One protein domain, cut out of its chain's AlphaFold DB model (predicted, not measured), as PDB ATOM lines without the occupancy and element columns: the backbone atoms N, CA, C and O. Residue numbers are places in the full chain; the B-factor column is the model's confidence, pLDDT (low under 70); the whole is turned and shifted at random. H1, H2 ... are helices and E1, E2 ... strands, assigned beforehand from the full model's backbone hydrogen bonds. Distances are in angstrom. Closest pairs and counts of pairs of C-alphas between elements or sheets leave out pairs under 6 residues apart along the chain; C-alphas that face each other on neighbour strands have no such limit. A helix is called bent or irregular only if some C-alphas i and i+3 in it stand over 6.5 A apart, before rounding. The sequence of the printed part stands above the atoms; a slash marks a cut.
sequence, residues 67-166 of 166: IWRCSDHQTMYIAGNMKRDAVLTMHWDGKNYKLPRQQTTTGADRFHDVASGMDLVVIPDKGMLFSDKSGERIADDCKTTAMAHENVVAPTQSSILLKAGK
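This is residues 67 to 166 of the 166 residues of an uncharacterized protein of Pandoraea thiooxydans (UniProt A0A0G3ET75). One antiparallel sheet, E1 to E8, is curled into a flattened, nearly closed barrel, its first and last strands coming close at Arg 69 and Cys 142. Residues 150 to 156 cross one end of this barrel, between the short helix H1 and the helix H2, which meets the sheet with its residues 157 to 159 and makes that end the longer one. The printed part has 100 residues, with eight named strands followed by two named helices; the sheet's order is E1 - E2 - E3 - E4 - E5 - E6 - E7 - E8, and the class is mixed, helices and strands. The whole is compact, with a radius of gyration of the C-alphas of 12.9 A and spans of 41 by 28 by 22 A.

E1, residues 67 to 69, begins at C-alpha 67 (164.828, 111.462, 160.198). E2 is residues 75 to 79, E3 residues 87 to 92, 15.5 A long, and E4 residues 95 to 102, the longest strand, 21.1 A. E5 is residues 109 to 113, E6 residues 118 to 123, 16.6 A, E7 residues 126 to 131, 17.2 A, and E8 residues 136 to 142, 15.4 A, ending at C-alpha 142 (158.462, 107.864, 154.271). H1 is residues 145 to 149, 6.1 A. H2, residues 157 to 164, 11.4 A, ends at C-alpha 164 (145.251, 98.696, 173.403).

The eight strands form a meander, each strand the antiparallel neighbour of the one before, and the sheet is strongly twisted. It is a folded sheet, bent back on itself: E1 E2 E3 E4 face E6 E7 E8, with E5 as the hinge. Across E1 and E2, N 68 and O 76 are 2.9 A apart; across E2 and E3, N 79 and O 89 are 2.8 A apart; across E3 and E4, N 97 and O 90 are 2.8 A apart. Across E4 and E5, whose N-to-C directions stand at 124 degrees, N 102 and O 110 are 2.8 A apart; across E5 and E6, N 111 and O 120 are 2.8 A apart; across E6 and E7, N 128 and O 121 are 2.8 A apart; across E7 and E8, N 127 and O 142 are 2.8 A apart. These pairs are within hydrogen-bond range. The closest C-alphas of the edge strands E1 and E8 are those of Arg 69 and Cys 142, 5.1 A apart. H1 only grazes the sheet, with residues 145 to 148; H2 only grazes it, with residues 157 to 159. The closest C-alphas of E5 and H2 are those of Asp 109 and Gln 157, 6.8 A apart. H1 and H2 are apart. Every O i to N i+4 pair is within range in H1, and 3 of 4 in H2.

The two C-alphas farthest apart, those of Lys 133 and Lys 166, are 40.7 A apart. The printed part has no cut and no long link, and Lys 166 is the chain's last residue. The mean pLDDT of the printed part is 92.6; residues 161 to 166 are under 70.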
ATOM      1  N   ILE A  67     164.660 111.569 161.649       97.75
ATOM      2  CA  ILE A  67     164.828 111.462 160.198       97.75
ATOM      3  C   ILE A  67     163.843 110.458 159.595       97.75
ATOM      4  O   ILE A  67     163.754 109.309 160.030       97.75
ATOM      5  N   TRP A  68     163.154 110.884 158.542       98.12
ATOM      6  CA  TRP A  68     162.228 110.072 157.759       98.12
ATOM      7  C   TRP A  68     162.724 110.011 156.317       98.12
ATOM      8  O   TRP A  68     162.863 111.040 155.653       98.12
ATOM      9  N   ARG A  69     163.016 108.800 155.839       98.38
ATOM     10  CA  ARG A  69     163.494 108.538 154.476       98.38
ATOM     11  C   ARG A  69     162.349 108.032 153.616       98.38
ATOM     12  O   ARG A  69     161.667 107.097 154.021       98.38
ATOM     13  N   CYS A  70     162.167 108.650 152.458       98.12
ATOM     14  CA  CYS A  70     161.084 108.372 151.516       98.12
ATOM     15  C   CYS A  70     161.563 107.492 150.353       98.12
ATOM     16  O   CYS A  70     162.773 107.381 150.124       98.12
ATOM     17  N   SER A  71     160.632 106.882 149.611       96.50
ATOM     18  CA  SER A  71     160.951 106.010 148.463       96.50
ATOM     19  C   SER A  71     161.780 106.717 147.392       96.50
ATOM     20  O   SER A  71     162.677 106.119 146.804       96.50
ATOM     21  N   ASP A  72     161.534 108.011 147.199       93.69
ATOM     22  CA  ASP A  72     162.098 108.799 146.099       93.69
ATOM     23  C   ASP A  72     163.432 109.460 146.482       93.69
ATOM     24  O   ASP A  72     163.787 110.529 145.987       93.69
ATOM     25  N   HIS A  73     164.169 108.856 147.421       94.44
ATOM     26  CA  HIS A  73     165.430 109.363 147.983       94.44
ATOM     27  C   HIS A  73     165.336 110.741 148.660       94.44
ATOM     28  O   HIS A  73     166.352 111.343 149.012       94.44
ATOM     29  N   GLN A  74     164.123 111.231 148.896       96.62
ATOM     30  CA  GLN A  74     163.881 112.435 149.672       96.62
ATOM     31  C   GLN A  74     163.958 112.148 151.172       96.62
ATOM     32  O   GLN A  74     163.826 111.011 151.637       96.62
ATOM     33  N   THR A  75     164.187 113.203 151.945       97.75
ATOM     34  CA  THR A  75     164.269 113.134 153.402       97.75
ATOM     35  C   THR A  75     163.490 114.286 154.012       97.75
ATOM     36  O   THR A  75     163.648 115.433 153.594       97.75
ATOM     37  N   MET A  76     162.695 113.983 155.033       97.56
ATOM     38  CA  MET A  76     162.097 114.983 155.914       97.56
ATOM     39  C   MET A  76     162.567 114.748 157.347       97.56
ATOM     40  O   MET A  76     162.911 113.624 157.720       97.56
ATOM     41  N   TYR A  77     162.565 115.803 158.153       98.44
ATOM     42  CA  TYR A  77     162.854 115.693 159.581       98.44
ATOM     43  C   TYR A  77     161.647 116.152 160.372       98.44
ATOM     44  O   TYR A  77     161.089 117.205 160.070       98.44
ATOM     45  N   ILE A  78     161.249 115.391 161.385       98.19
ATOM     46  CA  ILE A  78     160.076 115.712 162.196       98.19
ATOM     47  C   ILE A  78     160.499 115.875 163.647       98.19
ATOM     48  O   ILE A  78     160.974 114.935 164.273       98.19
ATOM     49  N   ALA A  79     160.297 117.074 164.184       98.00
ATOM     50  CA  ALA A  79     160.429 117.370 165.601       98.00
ATOM     51  C   ALA A  79     159.056 117.557 166.251       98.00
ATOM     52  O   ALA A  79     158.151 118.188 165.690       98.00
ATOM     53  N   GLY A  80     158.939 117.042 167.471       95.88
ATOM     54  CA  GLY A  80     157.709 117.016 168.257       95.88
ATOM     55  C   GLY A  80     157.217 115.593 168.511       95.88
ATOM     56  O   GLY A  80     157.781 114.606 168.043       95.88
ATOM     57  N   ASN A  81     156.153 115.486 169.293       94.31
ATOM     58  CA  ASN A  81     155.571 114.235 169.739       94.31
ATOM     59  C   ASN A  81     154.260 113.943 168.999       94.31
ATOM     60  O   ASN A  81     153.197 114.449 169.360       94.31
ATOM     61  N   MET A  82     154.312 113.042 168.016       92.50
ATOM     62  CA  MET A  82     153.142 112.619 167.231       92.50
ATOM     63  C   MET A  82     152.000 111.998 168.057       92.50
ATOM     64  O   MET A  82     150.886 111.907 167.555       92.50
ATOM     65  N   LYS A  83     152.207 111.622 169.323       90.44
ATOM     66  CA  LYS A  83     151.134 111.093 170.187       90.44
ATOM     67  C   LYS A  83     150.340 112.190 170.890       90.44
ATOM     68  O   LYS A  83     149.207 111.950 171.302       90.44
ATOM     69  N   ARG A  84     150.938 113.365 171.099       91.38
ATOM     70  CA  ARG A  84     150.420 114.370 172.045       91.38
ATOM     71  C   ARG A  84     150.359 115.775 171.480       91.38
ATOM     72  O   ARG A  84     149.445 116.517 171.822       91.38
ATOM     73  N   ASP A  85     151.305 116.133 170.628       95.56
ATOM     74  CA  ASP A  85     151.454 117.517 170.220       95.56
ATOM     75  C   ASP A  85     150.347 117.908 169.242       95.56
ATOM     76  O   ASP A  85     149.974 117.158 168.327       95.56
ATOM     77  N   ALA A  86     149.830 119.116 169.459       96.38
ATOM     78  CA  ALA A  86     148.873 119.766 168.576       96.38
ATOM     79  C   ALA A  86     149.550 120.380 167.343       96.38
ATOM     80  O   ALA A  86     148.872 120.660 166.362       96.38
ATOM     81  N   VAL A  87     150.869 120.597 167.384       97.56
ATOM     82  CA  VAL A  87     151.654 121.154 166.278       97.56
ATOM     83  C   VAL A  87     152.993 120.429 166.203       97.56
ATOM     84  O   VAL A  87     153.728 120.399 167.188       97.56
ATOM     85  N   LEU A  88     153.331 119.895 165.032       97.56
ATOM     86  CA  LEU A  88     154.663 119.360 164.746       97.56
ATOM     87  C   LEU A  88     155.515 120.387 164.009       97.56
ATOM     88  O   LEU A  88     155.000 121.288 163.348       97.56
ATOM     89  N   THR A  89     156.833 120.237 164.099       98.56
ATOM     90  CA  THR A  89     157.762 120.969 163.235       98.56
ATOM     91  C   THR A  89     158.365 120.007 162.233       98.56
ATOM     92  O   THR A  89     159.072 119.084 162.625       98.56
ATOM     93  N   MET A  90     158.115 120.238 160.951       98.44
ATOM     94  CA  MET A  90     158.706 119.460 159.872       98.44
ATOM     95  C   MET A  90     159.759 120.293 159.148       98.44
ATOM     96  O   MET A  90     159.463 121.398 158.701       98.44
ATOM     97  N   HIS A  91     160.970 119.768 159.004       98.56
ATOM     98  CA  HIS A  91     161.976 120.317 158.108       98.56
ATOM     99  C   HIS A  91     161.860 119.652 156.736       98.56
ATOM    100  O   HIS A  91     162.034 118.436 156.619       98.56
ATOM    101  N   TRP A  92     161.588 120.454 155.713       97.94
ATOM    102  CA  TRP A  92     161.447 120.018 154.328       97.94
ATOM    103  C   TRP A  92     162.036 121.065 153.386       97.94
ATOM    104  O   TRP A  92     161.809 122.256 153.583       97.94
ATOM    105  N   ASP A  93     162.799 120.630 152.383       95.31
ATOM    106  CA  ASP A  93     163.374 121.507 151.347       95.31
ATOM    107  C   ASP A  93     164.026 122.791 151.914       95.31
ATOM    108  O   ASP A  93     163.776 123.924 151.494       95.31
ATOM    109  N   GLY A  94     164.815 122.617 152.980       96.06
ATOM    110  CA  GLY A  94     165.542 123.699 153.640       96.06
ATOM    111  C   GLY A  94     164.690 124.659 154.477       96.06
ATOM    112  O   GLY A  94     165.175 125.731 154.843       96.06
ATOM    113  N   LYS A  95     163.435 124.324 154.797       97.06
ATOM    114  CA  LYS A  95     162.518 125.172 155.577       97.06
ATOM    115  C   LYS A  95     161.837 124.391 156.693       97.06
ATOM    116  O   LYS A  95     161.524 123.217 156.535       97.06
ATOM    117  N   ASN A  96     161.557 125.072 157.802       98.06
ATOM    118  CA  ASN A  96     160.736 124.531 158.878       98.06
ATOM    119  C   ASN A  96     159.275 124.948 158.701       98.06
ATOM    120  O   ASN A  96     158.958 126.133 158.582       98.06
ATOM    121  N   TYR A  97     158.394 123.960 158.755       98.44
ATOM    122  CA  TYR A  97     156.949 124.099 158.678       98.44
ATOM    123  C   TYR A  97     156.346 123.720 160.023       98.44
ATOM    124  O   TYR A  97     156.652 122.661 160.574       98.44
ATOM    125  N   LYS A  98     155.500 124.592 160.572       98.44
ATOM    126  CA  LYS A  98     154.695 124.286 161.756       98.44
ATOM    127  C   LYS A  98     153.389 123.698 161.258       98.44
ATOM    128  O   LYS A  98     152.648 124.408 160.599       98.44
ATOM    129  N   LEU A  99     153.141 122.424 161.539       98.62
ATOM    130  CA  LEU A  99     151.998 121.680 161.015       98.62
ATOM    131  C   LEU A  99     151.000 121.391 162.147       98.62
ATOM    132  O   LEU A  99     151.259 120.503 162.968       98.62
ATOM    133  N   PRO A 100     149.885 122.138 162.239       98.38
ATOM    134  CA  PRO A 100     148.800 121.841 163.167       98.38
ATOM    135  C   PRO A 100     148.142 120.490 162.884       98.38
ATOM    136  O   PRO A 100     147.821 120.168 161.739       98.38
ATOM    137  N   ARG A 101     147.881 119.719 163.940       97.25
ATOM    138  CA  ARG A 101     147.113 118.475 163.873       97.25
ATOM    139  C   ARG A 101     145.685 118.758 163.426       97.25
ATOM    140  O   ARG A 101     145.033 119.673 163.925       97.25
ATOM    141  N   GLN A 102     145.190 117.903 162.548       96.44
ATOM    142  CA  GLN A 102     143.819 117.902 162.072       96.44
ATOM    143  C   GLN A 102     143.037 116.753 162.702       96.44
ATOM    144  O   GLN A 102     143.580 115.684 162.979       96.44
ATOM    145  N   GLN A 103     141.742 116.976 162.903       92.56
ATOM    146  CA  GLN A 103     140.821 115.900 163.250       92.56
ATOM    147  C   GLN A 103     140.577 115.038 162.010       92.56
ATOM    148  O   GLN A 103     140.280 115.560 160.934       92.56
ATOM    149  N   THR A 104     140.701 113.722 162.152       89.38
ATOM    150  CA  THR A 104     140.485 112.766 161.062       89.38
ATOM    151  C   THR A 104     139.484 111.701 161.487       89.38
ATOM    152  O   THR A 104     139.413 111.308 162.648       89.38
ATOM    153  N   THR A 105     138.688 111.221 160.534       86.19
ATOM    154  CA  THR A 105     137.738 110.118 160.754       86.19
ATOM    155  C   THR A 105     138.342 108.761 160.405       86.19
ATOM    156  O   THR A 105     137.889 107.734 160.899       86.19
ATOM    157  N   THR A 106     139.384 108.747 159.572       82.88
ATOM    158  CA  THR A 106     140.050 107.534 159.073       82.88
ATOM    159  C   THR A 106     141.072 106.955 160.050       82.88
ATOM    160  O   THR A 106     141.669 105.920 159.767       82.88
ATOM    161  N   GLY A 107     141.326 107.631 161.174       81.25
ATOM    162  CA  GLY A 107     142.351 107.244 162.140       81.25
ATOM    163  C   GLY A 107     143.789 107.497 161.668       81.25
ATOM    164  O   GLY A 107     144.724 107.245 162.415       81.25
ATOM    165  N   ALA A 108     144.022 108.009 160.460       90.88
ATOM    166  CA  ALA A 108     145.351 108.493 160.089       90.88
ATOM    167  C   ALA A 108     145.644 109.800 160.834       90.88
ATOM    168  O   ALA A 108     144.781 110.677 160.897       90.88
ATOM    169  N   ASP A 109     146.852 109.965 161.364       94.31
ATOM    170  CA  ASP A 109     147.248 111.263 161.901       94.31
ATOM    171  C   ASP A 109     147.530 112.205 160.732       94.31
ATOM    172  O   ASP A 109     148.319 111.883 159.845       94.31
ATOM    173  N   ARG A 110     146.885 113.372 160.717       96.75
ATOM    174  CA  ARG A 110     147.091 114.394 159.686       96.75
ATOM    175  C   ARG A 110     147.550 115.690 160.331       96.75
ATOM    176  O   ARG A 110     146.953 116.134 161.310       96.75
ATOM    177  N   PHE A 111     148.587 116.301 159.774       98.06
ATOM    178  CA  PHE A 111     149.116 117.589 160.200       98.06
ATOM    179  C   PHE A 111     149.203 118.508 158.996       98.06
ATOM    180  O   PHE A 111     149.990 118.276 158.083       98.06
ATOM    181  N   HIS A 112     148.401 119.560 159.013       98.50
ATOM    182  CA  HIS A 112     148.200 120.413 157.859       98.50
ATOM    183  C   HIS A 112     148.317 121.878 158.248       98.50
ATOM    184  O   HIS A 112     147.642 122.337 159.171       98.50
ATOM    185  N   ASP A 113     149.157 122.603 157.518       98.38
ATOM    186  CA  ASP A 113     149.244 124.053 157.593       98.38
ATOM    187  C   ASP A 113     148.752 124.680 156.289       98.38
ATOM    188  O   ASP A 113     149.461 124.701 155.281       98.38
ATOM    189  N   VAL A 114     147.549 125.248 156.346       97.25
ATOM    190  CA  VAL A 114     146.875 125.891 155.210       97.25
ATOM    191  C   VAL A 114     147.705 127.052 154.647       97.25
ATOM    192  O   VAL A 114     147.677 127.319 153.448       97.25
ATOM    193  N   ALA A 115     148.470 127.754 155.492       97.00
ATOM    194  CA  ALA A 115     149.248 128.911 155.056       97.00
ATOM    195  C   ALA A 115     150.432 128.508 154.164       97.00
ATOM    196  O   ALA A 115     150.701 129.139 153.137       97.00
ATOM    197  N   SER A 116     151.158 127.452 154.541       97.31
ATOM    198  CA  SER A 116     152.233 126.913 153.710       97.31
ATOM    199  C   SER A 116     151.740 125.975 152.610       97.31
ATOM    200  O   SER A 116     152.447 125.846 151.603       97.31
ATOM    201  N   GLY A 117     150.552 125.389 152.767       98.06
ATOM    202  CA  GLY A 117     149.996 124.352 151.901       98.06
ATOM    203  C   GLY A 117     150.636 122.981 152.123       98.06
ATOM    204  O   GLY A 117     150.543 122.133 151.246       98.06
ATOM    205  N   MET A 118     151.347 122.775 153.235       98.56
ATOM    206  CA  MET A 118     151.969 121.488 153.546       98.56
ATOM    207  C   MET A 118     150.990 120.605 154.311       98.56
ATOM    208  O   MET A 118     150.391 121.039 155.299       98.56
ATOM    209  N   ASP A 119     150.856 119.357 153.880       98.38
ATOM    210  CA  ASP A 119     149.961 118.382 154.494       98.38
ATOM    211  C   ASP A 119     150.678 117.047 154.687       98.38
ATOM    212  O   ASP A 119     150.977 116.331 153.733       98.38
ATOM    213  N   LEU A 120     150.996 116.737 155.938       98.31
ATOM    214  CA  LEU A 120     151.626 115.490 156.340       98.31
ATOM    215  C   LEU A 120     150.546 114.516 156.813       98.31
ATOM    216  O   LEU A 120     149.861 114.773 157.803       98.31
ATOM    217  N   VAL A 121     150.460 113.360 156.166       97.06
ATOM    218  CA  VAL A 121     149.603 112.246 156.583       97.06
ATOM    219  C   VAL A 121     150.485 111.105 157.069       97.06
ATOM    220  O   VAL A 121     151.352 110.630 156.340       97.06
ATOM    221  N   VAL A 122     150.254 110.641 158.293       96.62
ATOM    222  CA  VAL A 122     150.992 109.544 158.919       96.62
ATOM    223  C   VAL A 122     150.034 108.404 159.236       96.62
ATOM    224  O   VAL A 122     149.051 108.559 159.967       96.62
ATOM    225  N   ILE A 123     150.346 107.234 158.693       92.88
ATOM    226  CA  ILE A 123     149.678 105.966 158.990       92.88
ATOM    227  C   ILE A 123     150.663 105.037 159.724       92.88
ATOM    228  O   ILE A 123     151.847 105.370 159.826       92.88
ATOM    229  N   PRO A 124     150.221 103.895 160.285       91.56
ATOM    230  CA  PRO A 124     151.073 103.090 161.160       91.56
ATOM    231  C   PRO A 124     152.413 102.647 160.558       91.56
ATOM    232  O   PRO A 124     153.364 102.476 161.309       91.56
ATOM    233  N   ASP A 125     152.524 102.462 159.244       91.94
ATOM    234  CA  ASP A 125     153.723 101.925 158.593       91.94
ATOM    235  C   ASP A 125     154.509 102.945 157.749       91.94
ATOM    236  O   ASP A 125     155.610 102.620 157.299       91.94
ATOM    237  N   LYS A 126     153.982 104.158 157.526       95.56
ATOM    238  CA  LYS A 126     154.603 105.183 156.664       95.56
ATOM    239  C   LYS A 126     154.007 106.583 156.849       95.56
ATOM    240  O   LYS A 126     152.895 106.754 157.348       95.56
ATOM    241  N   GLY A 127     154.740 107.581 156.370       97.31
ATOM    242  CA  GLY A 127     154.298 108.960 156.196       97.31
ATOM    243  C   GLY A 127     154.243 109.353 154.720       97.31
ATOM    244  O   GLY A 127     154.997 108.832 153.901       97.31
ATOM    245  N   MET A 128     153.355 110.285 154.399       97.94
ATOM    246  CA  MET A 128     153.167 110.868 153.072       97.94
ATOM    247  C   MET A 128     153.075 112.383 153.209       97.94
ATOM    248  O   MET A 128     152.384 112.877 154.103       97.94
ATOM    249  N   LEU A 129     153.736 113.114 152.316       98.44
ATOM    250  CA  LEU A 129     153.718 114.571 152.297       98.44
ATOM    251  C   LEU A 129     153.069 115.073 151.012       98.44
ATOM    252  O   LEU A 129     153.478 114.711 149.907       98.44
ATOM    253  N   PHE A 130     152.079 115.942 151.166       98.38
ATOM    254  CA  PHE A 130     151.360 116.585 150.078       98.38
ATOM    255  C   PHE A 130     151.594 118.093 150.107       98.38
ATOM    256  O   PHE A 130     151.912 118.685 151.145       98.38
ATOM    257  N   SER A 131     151.439 118.700 148.936       97.88
ATOM    258  CA  SER A 131     151.501 120.141 148.741       97.88
ATOM    259  C   SER A 131     150.224 120.610 148.063       97.88
ATOM    260  O   SER A 131     149.982 120.287 146.902       97.88
ATOM    261  N   ASP A 132     149.449 121.451 148.740       97.75
ATOM    262  CA  ASP A 132     148.263 122.095 148.166       97.75
ATOM    263  C   ASP A 132     148.620 122.992 146.979       97.75
ATOM    264  O   ASP A 132     147.807 123.232 146.091       97.75
ATOM    265  N   LYS A 133     149.856 123.503 146.956       96.00
ATOM    266  CA  LYS A 133     150.333 124.409 145.907       96.00
ATOM    267  C   LYS A 133     150.532 123.701 144.575       96.00
ATOM    268  O   LYS A 133     150.304 124.318 143.540       96.00
ATOM    269  N   SER A 134     150.993 122.451 144.601       95.38
ATOM    270  CA  SER A 134     151.112 121.620 143.397       95.38
ATOM    271  C   SER A 134     149.904 120.706 143.200       95.38
ATOM    272  O   SER A 134     149.678 120.251 142.086       95.38
ATOM    273  N   GLY A 135     149.113 120.451 144.246       95.12
ATOM    274  CA  GLY A 135     148.048 119.447 144.227       95.12
ATOM    275  C   GLY A 135     148.582 118.011 144.189       95.12
ATOM    276  O   GLY A 135     147.845 117.090 143.843       95.12
ATOM    277  N   GLU A 136     149.860 117.813 144.518       95.75
ATOM    278  CA  GLU A 136     150.567 116.544 144.346       95.75
ATOM    279  C   GLU A 136     151.076 115.989 145.677       95.75
ATOM    280  O   GLU A 136     151.356 116.722 146.635       95.75
ATOM    281  N   ARG A 137     151.251 114.664 145.703       97.00
ATOM    282  CA  ARG A 137     152.075 113.990 146.704       97.00
ATOM    283  C   ARG A 137     153.535 114.225 146.336       97.00
ATOM    284  O   ARG A 137     153.984 113.764 145.294       97.00
ATOM    285  N   ILE A 138     154.246 114.957 147.183       97.25
ATOM    286  CA  ILE A 138     155.631 115.359 146.925       97.25
ATOM    287  C   ILE A 138     156.651 114.458 147.611       97.25
ATOM    288  O   ILE A 138     157.815 114.544 147.243       97.25
ATOM    289  N   ALA A 139     156.222 113.643 148.582       98.06
ATOM    290  CA  ALA A 139     157.015 112.593 149.211       98.06
ATOM    291  C   ALA A 139     156.110 111.417 149.601       98.06
ATOM    292  O   ALA A 139     155.038 111.628 150.182       98.06
ATOM    293  N   ASP A 140     156.545 110.193 149.315       97.56
ATOM    294  CA  ASP A 140     155.792 108.970 149.596       97.56
ATOM    295  C   ASP A 140     156.634 107.928 150.342       97.56
ATOM    296  O   ASP A 140     157.867 107.986 150.364       97.56
ATOM    297  N   ASP A 141     155.944 106.973 150.968       97.12
ATOM    298  CA  ASP A 141     156.539 105.826 151.655       97.12
ATOM    299  C   ASP A 141     157.649 106.217 152.652       97.12
ATOM    300  O   ASP A 141     158.655 105.523 152.820       97.12
ATOM    301  N   CYS A 142     157.464 107.337 153.353       98.31
ATOM    302  CA  CYS A 142     158.462 107.864 154.271       98.31
ATOM    303  C   CYS A 142     158.479 107.072 155.582       98.31
ATOM    304  O   CYS A 142     157.451 106.925 156.243       98.31
ATOM    305  N   LYS A 143     159.653 106.577 155.980       98.00
ATOM    306  CA  LYS A 143     159.839 105.732 157.166       98.00
ATOM    307  C   LYS A 143     161.032 106.186 157.993       98.00
ATOM    308  O   LYS A 143     162.047 106.635 157.456       98.00
ATOM    309  N   THR A 144     160.930 106.022 159.307       97.44
ATOM    310  CA  THR A 144     162.087 106.128 160.201       97.44
ATOM    311  C   THR A 144     162.951 104.876 160.084       97.44
ATOM    312  O   THR A 144     162.511 103.842 159.572       97.44
ATOM    313  N   THR A 145     164.186 104.936 160.583       95.75
ATOM    314  CA  THR A 145     165.070 103.760 160.619       95.75
ATOM    315  C   THR A 145     164.424 102.600 161.388       95.75
ATOM    316  O   THR A 145     164.428 101.470 160.905       95.75
ATOM    317  N   ALA A 146     163.794 102.881 162.535       94.69
ATOM    318  CA  ALA A 146     163.110 101.865 163.334       94.69
ATOM    319  C   ALA A 146     161.912 101.248 162.586       94.69
ATOM    320  O   ALA A 146     161.729 100.033 162.594       94.69
ATOM    321  N   MET A 147     161.127 102.055 161.864       95.44
ATOM    322  CA  MET A 147     160.023 101.537 161.043       95.44
ATOM    323  C   MET A 147     160.518 100.635 159.906       95.44
ATOM    324  O   MET A 147     159.901  99.616 159.607       95.44
ATOM    325  N   ALA A 148     161.634 100.999 159.271       94.75
ATOM    326  CA  ALA A 148     162.185 100.255 158.143       94.75
ATOM    327  C   ALA A 148     162.838  98.921 158.548       94.75
ATOM    328  O   ALA A 148     162.758  97.961 157.785       94.75
ATOM    329  N   HIS A 149     163.478  98.855 159.721       94.75
ATOM    330  CA  HIS A 149     164.324  97.715 160.100       94.75
ATOM    331  C   HIS A 149     163.803  96.890 161.280       94.75
ATOM    332  O   HIS A 149     164.128  95.710 161.379       94.75
ATOM    333  N   GLU A 150     162.990  97.473 162.160       91.69
ATOM    334  CA  GLU A 150     162.581  96.843 163.425       91.69
ATOM    335  C   GLU A 150     161.081  96.508 163.456       91.69
ATOM    336  O   GLU A 150     160.557  96.076 164.481       91.69
ATOM    337  N   ASN A 151     160.373  96.697 162.332       86.75
ATOM    338  CA  ASN A 151     158.923  96.499 162.212       86.75
ATOM    339  C   ASN A 151     158.124  97.279 163.280       86.75
ATOM    340  O   ASN A 151     157.080  96.838 163.770       86.75
ATOM    341  N   VAL A 152     158.650  98.441 163.672       91.31
ATOM    342  CA  VAL A 152     158.013  99.359 164.616       91.31
ATOM    343  C   VAL A 152     157.014 100.231 163.859       91.31
ATOM    344  O   VAL A 152     157.277 100.674 162.747       91.31
ATOM    345  N   VAL A 153     155.859 100.498 164.466       91.88
ATOM    346  CA  VAL A 153     154.853 101.409 163.899       91.88
ATOM    347  C   VAL A 153     155.173 102.868 164.216       91.88
ATOM    348  O   VAL A 153     155.727 103.169 165.279       91.88
ATOM    349  N   ALA A 154     154.767 103.778 163.332       91.81
ATOM    350  CA  ALA A 154     154.840 105.213 163.556       91.81
ATOM    351  C   ALA A 154     154.190 105.583 164.904       91.81
ATOM    352  O   ALA A 154     153.146 105.024 165.260       91.81
ATOM    353  N   PRO A 155     154.767 106.526 165.672       88.06
ATOM    354  CA  PRO A 155     154.281 106.891 167.000       88.06
ATOM    355  C   PRO A 155     153.036 107.801 166.937       88.06
ATOM    356  O   PRO A 155     153.005 108.849 167.574       88.06
ATOM    357  N   THR A 156     152.009 107.405 166.188       88.69
ATOM    358  CA  THR A 156     150.758 108.155 165.982       88.69
ATOM    359  C   THR A 156     149.738 107.901 167.087       88.69
ATOM    360  O   THR A 156     149.838 106.917 167.829       88.69
ATOM    361  N   GLN A 157     148.712 108.745 167.186       85.69
ATOM    362  CA  GLN A 157     147.586 108.520 168.099       85.69
ATOM    363  C   GLN A 157     146.824 107.235 167.758       85.69
ATOM    364  O   GLN A 157     146.456 106.474 168.653       85.69
ATOM    365  N   SER A 158     146.674 106.911 166.475       77.00
ATOM    366  CA  SER A 158     146.052 105.655 166.052       77.00
ATOM    367  C   SER A 158     146.863 104.411 166.372       77.00
ATOM    368  O   SER A 158     146.280 103.375 166.692       77.00
ATOM    369  N   SER A 159     148.195 104.496 166.381       72.62
ATOM    370  CA  SER A 159     149.035 103.371 166.808       72.62
ATOM    371  C   SER A 159     148.798 102.977 168.274       72.62
ATOM    372  O   SER A 159     148.986 101.815 168.637       72.62
ATOM    373  N   ILE A 160     148.352 103.917 169.118       70.94
ATOM    374  CA  ILE A 160     148.008 103.652 170.521       70.94
ATOM    375  C   ILE A 160     146.741 102.801 170.597       70.94
ATOM    376  O   ILE A 160     146.713 101.825 171.345       70.94
ATOM    377  N   LEU A 161     145.729 103.121 169.785       65.81
ATOM    378  CA  LEU A 161     144.488 102.347 169.721       65.81
ATOM    379  C   LEU A 161     144.754 100.903 169.271       65.81
ATOM    380  O   LEU A 161     144.219  99.969 169.859       65.81
ATOM    381  N   LEU A 162     145.650 100.708 168.297       64.50
ATOM    382  CA  LEU A 162     146.035  99.372 167.825       64.50
ATOM    383  C   LEU A 162     146.757  98.531 168.893       64.50
ATOM    384  O   LEU A 162     146.641  97.308 168.879       64.50
ATOM    385  N   LYS A 163     147.502  99.160 169.813       60.44
ATOM    386  CA  LYS A 163     148.180  98.455 170.915       60.44
ATOM    387  C   LYS A 163     147.255  98.130 172.086       60.44
ATOM    388  O   LYS A 163     147.522  97.161 172.777       60.44
ATOM    389  N   ALA A 164     146.203  98.917 172.311       60.91
ATOM    390  CA  ALA A 164     145.251  98.696 173.403       60.91
ATOM    391  C   ALA A 164     144.219  97.586 173.113       60.91
ATOM    392  O   ALA A 164     143.554  97.121 174.032       60.91
ATOM    393  N   GLY A 165     144.061  97.187 171.845       57.25
ATOM    394  CA  GLY A 165     143.145  96.123 171.417       57.25
ATOM    395  C   GLY A 165     143.777  94.733 171.261       57.25
ATOM    396  O   GLY A 165     143.115  93.843 170.731       57.25
ATOM    397  N   LYS A 166     145.043  94.556 171.657       48.12
ATOM    398  CA  LYS A 166     145.738  93.261 171.742       48.12
ATOM    399  C   LYS A 166     145.979  92.903 173.199       48.12
ATOM    400  O   LYS A 166     145.929  91.692 173.488       48.12
TER     401      LYS A 166